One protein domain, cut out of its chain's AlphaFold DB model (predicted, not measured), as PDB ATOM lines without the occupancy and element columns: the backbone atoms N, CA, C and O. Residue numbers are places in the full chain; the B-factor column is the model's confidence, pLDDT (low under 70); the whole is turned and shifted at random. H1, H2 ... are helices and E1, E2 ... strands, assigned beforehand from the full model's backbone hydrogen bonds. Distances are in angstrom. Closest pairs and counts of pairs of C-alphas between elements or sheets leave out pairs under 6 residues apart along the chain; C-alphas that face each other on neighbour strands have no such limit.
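This is residues 449 to 513 of the 518 residues of an uncharacterized protein of Trametes coccinea BRFM310 (UniProt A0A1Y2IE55). A long, strongly twisted hairpin of E1 and E2 has short E3 paired with E2's last residues; E3 turns directly into H1, which packs on E2. Residues 461 to 466 stick out at one end. The printed part has 65 residues, with E1, E2, E3, H1 in order, mixed in class; the sheet E1 E2 E3 is an antiparallel meander, each strand neighbouring the one before. It is loose, radius of gyration of the C-alphas 13.6 A, spanning 43 by 22 by 19 A.

E2, residues 468 to 479, forms hairpins with E1, residues 450 to 459, where N 454 and O 473 are 2.8 A apart, and with E3, residues 487 to 490, where N 478 and O 488 are 2.8 A apart. E2 bends by 73 degrees at residue 476. H1, residues 491 to 500, is on the sheet at a height of 7.2 A; its closest C-alphas to E2 are Glu 497 and Val 473, 6.1 A. Every O i to N i+4 pair in H1 is within hydrogen-bond range.

E1 spans 27.7 A from C-alpha 450 at (-23.162, 27.813, -17.487), E2 29.0 A, E3 10.5 A, and H1 14.3 A to C-alpha 500 at (-26.061, 46.812, -14.673).

The printed part has no cut. Residues 507 to 513 have pLDDT under 70.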
ATOM      1  N   ARG A 449     -18.626  27.534 -16.156       82.75
ATOM      2  CA  ARG A 449     -19.872  27.993 -15.541       82.75
ATOM      3  C   ARG A 449     -20.905  28.260 -16.631       82.75
ATOM      4  O   ARG A 449     -20.679  29.088 -17.508       82.75
ATOM      5  N   VAL A 450     -22.041  27.571 -16.571       88.19
ATOM      6  CA  VAL A 450     -23.162  27.813 -17.487       88.19
ATOM      7  C   VAL A 450     -23.946  29.027 -16.987       88.19
ATOM      8  O   VAL A 450     -24.548  28.982 -15.912       88.19
ATOM      9  N   CYS A 451     -23.943  30.115 -17.757       93.25
ATOM     10  CA  CYS A 451     -24.794  31.275 -17.490       93.25
ATOM     11  C   CYS A 451     -26.246  30.955 -17.844       93.25
ATOM     12  O   CYS A 451     -26.520  30.486 -18.949       93.25
ATOM     13  N   ARG A 452     -27.179  31.240 -16.931       93.56
ATOM     14  CA  ARG A 452     -28.621  31.107 -17.173       93.56
ATOM     15  C   ARG A 452     -29.349  32.408 -16.858       93.56
ATOM     16  O   ARG A 452     -28.855  33.229 -16.089       93.56
ATOM     17  N   VAL A 453     -30.509  32.592 -17.484       95.12
ATOM     18  CA  VAL A 453     -31.413  33.712 -17.199       95.12
ATOM     19  C   VAL A 453     -32.268  33.344 -15.986       95.12
ATOM     20  O   VAL A 453     -32.954  32.324 -16.000       95.12
ATOM     21  N   LEU A 454     -32.206  34.164 -14.943       94.88
ATOM     22  CA  LEU A 454     -33.106  34.150 -13.798       94.88
ATOM     23  C   LEU A 454     -34.159  35.236 -13.987       94.88
ATOM     24  O   LEU A 454     -33.809  36.381 -14.263       94.88
ATOM     25  N   THR A 455     -35.426  34.880 -13.799       95.25
ATOM     26  CA  THR A 455     -36.530  35.843 -13.757       95.25
ATOM     27  C   THR A 455     -36.864  36.113 -12.299       95.25
ATOM     28  O   THR A 455     -37.206  35.195 -11.557       95.25
ATOM     29  N   LEU A 456     -36.720  37.363 -11.879       94.44
ATOM     30  CA  LEU A 456     -36.894  37.814 -10.507       94.44
ATOM     31  C   LEU A 456     -38.149  38.676 -10.414       94.44
ATOM     32  O   LEU A 456     -38.293  39.634 -11.169       94.44
ATOM     33  N   LEU A 457     -39.027  38.366  -9.463       94.44
ATOM     34  CA  LEU A 457     -40.118  39.250  -9.064       94.44
ATOM     35  C   LEU A 457     -39.615  40.173  -7.950       94.44
ATOM     36  O   LEU A 457     -39.228  39.710  -6.878       94.44
ATOM     37  N   ILE A 458     -39.581  41.473  -8.220       93.44
ATOM     38  CA  ILE A 458     -39.107  42.516  -7.311       93.44
ATOM     39  C   ILE A 458     -40.316  43.326  -6.856       93.44
ATOM     40  O   ILE A 458     -40.931  44.026  -7.655       93.44
ATOM     41  N   GLU A 459     -40.636  43.261  -5.569       93.12
ATOM     42  CA  GLU A 459     -41.701  44.065  -4.968       93.12
ATOM     43  C   GLU A 459     -41.109  45.321  -4.317       93.12
ATOM     44  O   GLU A 459     -40.307  45.222  -3.381       93.12
ATOM     45  N   ASP A 460     -41.512  46.510  -4.774       88.62
ATOM     46  CA  ASP A 460     -41.101  47.759  -4.132       88.62
ATOM     47  C   ASP A 460     -42.051  48.119  -2.983       88.62
ATOM     48  O   ASP A 460     -43.100  48.731  -3.171       88.62
ATOM     49  N   LYS A 461     -41.655  47.768  -1.754       88.81
ATOM     50  CA  LYS A 461     -42.418  48.091  -0.534       88.81
ATOM     51  C   LYS A 461     -42.400  49.576  -0.158       88.81
ATOM     52  O   LYS A 461     -43.042  49.949   0.821       88.81
ATOM     53  N   ARG A 462     -41.652  50.427  -0.873       87.06
ATOM     54  CA  ARG A 462     -41.658  51.882  -0.637       87.06
ATOM     55  C   ARG A 462     -42.902  52.535  -1.231       87.06
ATOM     56  O   ARG A 462     -43.372  53.527  -0.681       87.06
ATOM     57  N   ASN A 463     -43.429  51.972  -2.318       84.81
ATOM     58  CA  ASN A 463     -44.684  52.406  -2.913       84.81
ATOM     59  C   ASN A 463     -45.831  51.705  -2.174       84.81
ATOM     60  O   ASN A 463     -45.870  50.478  -2.099       84.81
ATOM     61  N   MET A 464     -46.770  52.479  -1.620       86.69
ATOM     62  CA  MET A 464     -47.945  51.916  -0.931       86.69
ATOM     63  C   MET A 464     -48.810  51.065  -1.869       86.69
ATOM     64  O   MET A 464     -49.497  50.157  -1.410       86.69
ATOM     65  N   ASP A 465     -48.708  51.319  -3.172       91.50
ATOM     66  CA  ASP A 465     -49.424  50.601  -4.225       91.50
ATOM     67  C   ASP A 465     -48.842  49.205  -4.510       91.50
ATOM     68  O   ASP A 465     -49.436  48.430  -5.255       91.50
ATOM     69  N   GLY A 466     -47.698  48.851  -3.904       89.81
ATOM     70  CA  GLY A 466     -47.124  47.509  -4.004       89.81
ATOM     71  C   GLY A 466     -46.697  47.138  -5.424       89.81
ATOM     72  O   GLY A 466     -46.920  46.009  -5.864       89.81
ATOM     73  N   GLU A 467     -46.095  48.082  -6.150       92.81
ATOM     74  CA  GLU A 467     -45.644  47.839  -7.517       92.81
ATOM     75  C   GLU A 467     -44.666  46.659  -7.560       92.81
ATOM     76  O   GLU A 467     -43.638  46.621  -6.877       92.81
ATOM     77  N   SER A 468     -45.029  45.673  -8.376       92.88
ATOM     78  CA  SER A 468     -44.245  44.471  -8.612       92.88
ATOM     79  C   SER A 468     -43.617  44.564  -9.997       92.88
ATOM     80  O   SER A 468     -44.315  44.755 -10.991       92.88
ATOM     81  N   MET A 469     -42.296  44.438 -10.070       91.69
ATOM     82  CA  MET A 469     -41.531  44.484 -11.311       91.69
ATOM     83  C   MET A 469     -40.869  43.136 -11.568       91.69
ATOM     84  O   MET A 469     -40.277  42.548 -10.667       91.69
ATOM     85  N   LEU A 470     -40.917  42.661 -12.809       95.12
ATOM     86  CA  LEU A 470     -40.126  41.512 -13.239       95.12
ATOM     87  C   LEU A 470     -38.769  41.993 -13.762       95.12
ATOM     88  O   LEU A 470     -38.694  42.958 -14.523       95.12
ATOM     89  N   ALA A 471     -37.694  41.321 -13.361       95.19
ATOM     90  CA  ALA A 471     -36.345  41.579 -13.845       95.19
ATOM     91  C   ALA A 471     -35.684  40.280 -14.301       95.19
ATOM     92  O   ALA A 471     -35.695  39.282 -13.587       95.19
ATOM     93  N   GLU A 472     -35.069  40.308 -15.478       95.31
ATOM     94  CA  GLU A 472     -34.295  39.187 -16.004       95.31
ATOM     95  C   GLU A 472     -32.802  39.427 -15.782       95.31
ATOM     96  O   GLU A 472     -32.274  40.492 -16.107       95.31
ATOM     97  N   VAL A 473     -32.108  38.434 -15.228       96.00
ATOM     98  CA  VAL A 473     -30.706  38.547 -14.813       96.00
ATOM     99  C   VAL A 473     -29.928  37.335 -15.299       96.00
ATOM    100  O   VAL A 473     -30.345  36.199 -15.094       96.00
ATOM    101  N   ARG A 474     -28.779  37.548 -15.946       95.69
ATOM    102  CA  ARG A 474     -27.932  36.459 -16.449       95.69
ATOM    103  C   ARG A 474     -26.814  36.155 -15.467       95.69
ATOM    104  O   ARG A 474     -25.838  36.891 -15.421       95.69
ATOM    105  N   VAL A 475     -26.920  35.051 -14.734       96.38
ATOM    106  CA  VAL A 475     -25.907  34.653 -13.744       96.38
ATOM    107  C   VAL A 475     -25.414  33.225 -13.964       96.38
ATOM    108  O   VAL A 475     -26.170  32.372 -14.444       96.38
ATOM    109  N   PRO A 476     -24.142  32.933 -13.652       95.38
ATOM    110  CA  PRO A 476     -23.640  31.572 -13.672       95.38
ATOM    111  C   PRO A 476     -24.270  30.777 -12.530       95.38
ATOM    112  O   PRO A 476     -24.085  31.086 -11.353       95.38
ATOM    113  N   LEU A 477     -25.006  29.728 -12.886       94.06
ATOM    114  CA  LEU A 477     -25.578  28.825 -11.899       94.06
ATOM    115  C   LEU A 477     -24.576  27.731 -11.554       94.06
ATOM    116  O   LEU A 477     -23.983  27.105 -12.436       94.06
ATOM    117  N   LYS A 478     -24.410  27.488 -10.261       93.12
ATOM    118  CA  LYS A 478     -23.631  26.379  -9.719       93.12
ATOM    119  C   LYS A 478     -24.597  25.252  -9.369       93.12
ATOM    120  O   LYS A 478     -25.696  25.510  -8.886       93.12
ATOM    121  N   GLN A 479     -24.219  24.013  -9.658       90.94
ATOM    122  CA  GLN A 479     -24.980  22.867  -9.165       90.94
ATOM    123  C   GLN A 479     -24.796  22.772  -7.650       90.94
ATOM    124  O   GLN A 479     -23.745  23.142  -7.119       90.94
ATOM    125  N   LEU A 480     -25.848  22.363  -6.948       91.00
ATOM    126  CA  LEU A 480     -25.767  22.098  -5.522       91.00
ATOM    127  C   LEU A 480     -24.972  20.801  -5.317       91.00
ATOM    128  O   LEU A 480     -25.377  19.736  -5.781       91.00
ATOM    129  N   ASP A 481     -23.820  20.898  -4.655       87.81
ATOM    130  CA  ASP A 481     -22.991  19.738  -4.330       87.81
ATOM    131  C   ASP A 481     -23.711  18.912  -3.254       87.81
ATOM    132  O   ASP A 481     -23.644  19.230  -2.068       87.81
ATOM    133  N   GLY A 482     -24.465  17.885  -3.652       84.25
ATOM    134  CA  GLY A 482     -25.185  17.063  -2.674       84.25
ATOM    135  C   GLY A 482     -26.144  16.005  -3.206       84.25
ATOM    136  O   GLY A 482     -26.832  15.385  -2.407       84.25
ATOM    137  N   GLY A 483     -26.237  15.790  -4.520       80.38
ATOM    138  CA  GLY A 483     -27.236  14.877  -5.095       80.38
ATOM    139  C   GLY A 483     -28.668  15.426  -5.060       80.38
ATOM    140  O   GLY A 483     -29.513  14.945  -5.808       80.38
ATOM    141  N   ASP A 484     -28.917  16.472  -4.274       80.94
ATOM    142  CA  ASP A 484     -30.120  17.283  -4.356       80.94
ATOM    143  C   ASP A 484     -30.153  18.016  -5.701       80.94
ATOM    144  O   ASP A 484     -29.277  18.823  -6.027       80.94
ATOM    145  N   GLU A 485     -31.193  17.745  -6.485       86.31
ATOM    146  CA  GLU A 485     -31.471  18.479  -7.710       86.31
ATOM    147  C   GLU A 485     -31.722  19.951  -7.357       86.31
ATOM    148  O   GLU A 485     -32.690  20.310  -6.688       86.31
ATOM    149  N   GLY A 486     -30.801  20.823  -7.757       88.06
ATOM    150  CA  GLY A 486     -30.900  22.240  -7.454       88.06
ATOM    151  C   GLY A 486     -29.746  23.032  -8.038       88.06
ATOM    152  O   GLY A 486     -28.618  22.549  -8.172       88.06
ATOM    153  N   TYR A 487     -30.040  24.276  -8.388       91.56
ATOM    154  CA  TYR A 487     -29.033  25.239  -8.804       91.56
ATOM    155  C   TYR A 487     -28.941  26.344  -7.766       91.56
ATOM    156  O   TYR A 487     -29.939  26.699  -7.143       91.56
ATOM    157  N   TRP A 488     -27.754  26.913  -7.596       93.50
ATOM    158  CA  TRP A 488     -27.571  28.096  -6.779       93.50
ATOM    159  C   TRP A 488     -26.785  29.180  -7.500       93.50
ATOM    160  O   TRP A 488     -25.899  28.905  -8.311       93.50
ATOM    161  N   ALA A 489     -27.142  30.425  -7.211       94.88
ATOM    162  CA  ALA A 489     -26.453  31.613  -7.699       94.88
ATOM    163  C   ALA A 489     -25.768  32.336  -6.533       94.88
ATOM    164  O   ALA A 489     -26.170  32.187  -5.376       94.88
ATOM    165  N   ASP A 490     -24.730  33.113  -6.832       94.44
ATOM    166  CA  ASP A 490     -24.088  33.994  -5.856       94.44
ATOM    167  C   ASP A 490     -24.869  35.317  -5.736       94.44
ATOM    168  O   ASP A 490     -25.208  35.929  -6.753       94.44
ATOM    169  N   ALA A 491     -25.147  35.780  -4.510       93.62
ATOM    170  CA  ALA A 491     -25.888  37.033  -4.266       93.62
ATOM    171  C   ALA A 491     -25.221  38.214  -4.905       93.62
ATOM    172  O   ALA A 491     -25.887  39.107  -5.433       93.62
ATOM    173  N   GLN A 492     -23.899  38.215  -4.816       94.50
ATOM    174  CA  GLN A 492     -23.114  39.310  -5.306       94.50
ATOM    175  C   GLN A 492     -23.252  39.404  -6.825       94.50
ATOM    176  O   GLN A 492     -23.533  40.482  -7.335       94.50
ATOM    177  N   GLU A 493     -23.162  38.278  -7.534       94.56
ATOM    178  CA  GLU A 493     -23.298  38.238  -8.994       94.56
ATOM    179  C   GLU A 493     -24.713  38.647  -9.440       94.56
ATOM    180  O   GLU A 493     -24.855  39.446 -10.365       94.56
ATOM    181  N   VAL A 494     -25.763  38.183  -8.745       94.69
ATOM    182  CA  VAL A 494     -27.155  38.598  -9.020       94.69
ATOM    183  C   VAL A 494     -27.333  40.103  -8.812       94.69
ATOM    184  O   VAL A 494     -27.931  40.784  -9.646       94.69
ATOM    185  N   THR A 495     -26.790  40.639  -7.718       93.38
ATOM    186  CA  THR A 495     -26.903  42.066  -7.390       93.38
ATOM    187  C   THR A 495     -26.115  42.921  -8.381       93.38
ATOM    188  O   THR A 495     -26.610  43.950  -8.835       93.38
ATOM    189  N   GLU A 496     -24.909  42.499  -8.763       93.88
ATOM    190  CA  GLU A 496     -24.087  43.193  -9.756       93.88
ATOM    191  C   GLU A 496     -24.771  43.246 -11.125       93.88
ATOM    192  O   GLU A 496     -24.757  44.295 -11.768       93.88
ATOM    193  N   GLU A 497     -25.399  42.157 -11.568       94.50
ATOM    194  CA  GLU A 497     -26.142  42.139 -12.832       94.50
ATOM    195  C   GLU A 497     -27.430  42.973 -12.770       94.50
ATOM    196  O   GLU A 497     -27.696  43.748 -13.690       94.50
ATOM    197  N   LEU A 498     -28.176  42.935 -11.659       94.38
ATOM    198  CA  LEU A 498     -29.319  43.838 -11.446       94.38
ATOM    199  C   LEU A 498     -28.911  45.316 -11.502       94.38
ATOM    200  O   LEU A 498     -29.633  46.140 -12.060       94.38
ATOM    201  N   GLN A 499     -27.739  45.656 -10.962       93.00
ATOM    202  CA  GLN A 499     -27.213  47.025 -10.978       93.00
ATOM    203  C   GLN A 499     -26.720  47.475 -12.366       93.00
ATOM    204  O   GLN A 499     -26.635  48.680 -12.624       93.00
ATOM    205  N   LYS A 500     -26.397  46.532 -13.263       92.94
ATOM    206  CA  LYS A 500     -26.061  46.812 -14.673       92.94
ATOM    207  C   LYS A 500     -27.308  46.975 -15.546       92.94
ATOM    208  O   LYS A 500     -27.239  47.668 -16.561       92.94
ATOM    209  N   GLY A 501     -28.411  46.325 -15.174       87.44
ATOM    210  CA  GLY A 501     -29.667  46.338 -15.915       87.44
ATOM    211  C   GLY A 501     -30.447  47.660 -15.822       87.44
ATOM    212  O   GLY A 501     -30.135  48.532 -15.009       87.44
ATOM    213  N   PRO A 502     -31.497  47.820 -16.647       83.31
ATOM    214  CA  PRO A 502     -32.410  48.963 -16.571       83.31
ATOM    215  C   PRO A 502     -33.206  48.987 -15.258       83.31
ATOM    216  O   PRO A 502     -33.584  50.062 -14.803       83.31
ATOM    217  N   SER A 503     -33.390  47.831 -14.609       79.12
ATOM    218  CA  SER A 503     -34.025  47.675 -13.291       79.12
ATOM    219  C   SER A 503     -33.116  48.105 -12.134       79.12
ATOM    220  O   SER A 503     -33.169  47.529 -11.045       79.12
ATOM    221  N   ARG A 504     -32.240  49.087 -12.370       81.19
ATOM    222  CA  ARG A 504     -31.257  49.530 -11.389       81.19
ATOM    223  C   ARG A 504     -31.977  50.031 -10.146       81.19
ATOM    224  O   ARG A 504     -32.682  51.038 -10.177       81.19
ATOM    225  N   ILE A 505     -31.766  49.336  -9.037       74.75
ATOM    226  CA  ILE A 505     -32.292  49.749  -7.742       74.75
ATOM    227  C   ILE A 505     -31.415  50.911  -7.265       74.75
ATOM    228  O   ILE A 505     -30.342  50.710  -6.694       74.75
ATOM    229  N   ASP A 506     -31.843  52.139  -7.561       71.00
ATOM    230  CA  ASP A 506     -31.169  53.355  -7.110       71.00
ATOM    231  C   ASP A 506     -31.369  53.535  -5.597       71.00
ATOM    232  O   ASP A 506     -32.452  53.872  -5.113       71.00
ATOM    233  N   GLY A 507     -30.300  53.298  -4.831       67.00
ATOM    234  CA  GLY A 507     -30.240  53.558  -3.393       67.00
ATOM    235  C   GLY A 507     -29.440  52.515  -2.616       67.00
ATOM    236  O   GLY A 507     -29.185  51.413  -3.095       67.00
ATOM    237  N   ARG A 508     -29.053  52.856  -1.378       51.56
ATOM    238  CA  ARG A 508     -28.562  51.871  -0.400       51.56
ATOM    239  C   ARG A 508     -29.748  51.011   0.027       51.56
ATOM    240  O   ARG A 508     -30.366  51.273   1.054       51.56
ATOM    241  N   CYS A 509     -30.122  50.039  -0.789       48.56
ATOM    242  CA  CYS A 509     -31.086  49.040  -0.371       48.56
ATOM    243  C   CYS A 509     -30.393  48.125   0.641       48.56
ATOM    244  O   CYS A 509     -29.370  47.498   0.366       48.56
ATOM    245  N   HIS A 510     -30.931  48.094   1.859       52.94
ATOM    246  CA  HIS A 510     -30.673  46.997   2.777       52.94
ATOM    247  C   HIS A 510     -31.315  45.765   2.131       52.94
ATOM    248  O   HIS A 510     -32.528  45.585   2.198       52.94
ATOM    249  N   HIS A 511     -30.518  44.983   1.404       51.75
ATOM    250  CA  HIS A 511     -30.968  43.783   0.707       51.75
ATOM    251  C   HIS A 511     -31.280  42.665   1.713       51.75
ATOM    252  O   HIS A 511     -30.551  41.687   1.835       51.75
ATOM    253  N   THR A 512     -32.379  42.792   2.448       48.12
ATOM    254  CA  THR A 512     -33.103  41.631   2.975       48.12
ATOM    255  C   THR A 512     -34.026  41.149   1.872       48.12
ATOM    256  O   THR A 512     -35.208  41.482   1.834       48.12
ATOM    257  N   CYS A 513     -33.459  40.426   0.912       44.41
ATOM    258  CA  CYS A 513     -34.248  39.821  -0.143       44.41
ATOM    259  C   CYS A 513     -34.877  38.534   0.406       44.41
ATOM    260  O   CYS A 513     -34.199  37.516   0.543       44.41
TER     261      CYS A 513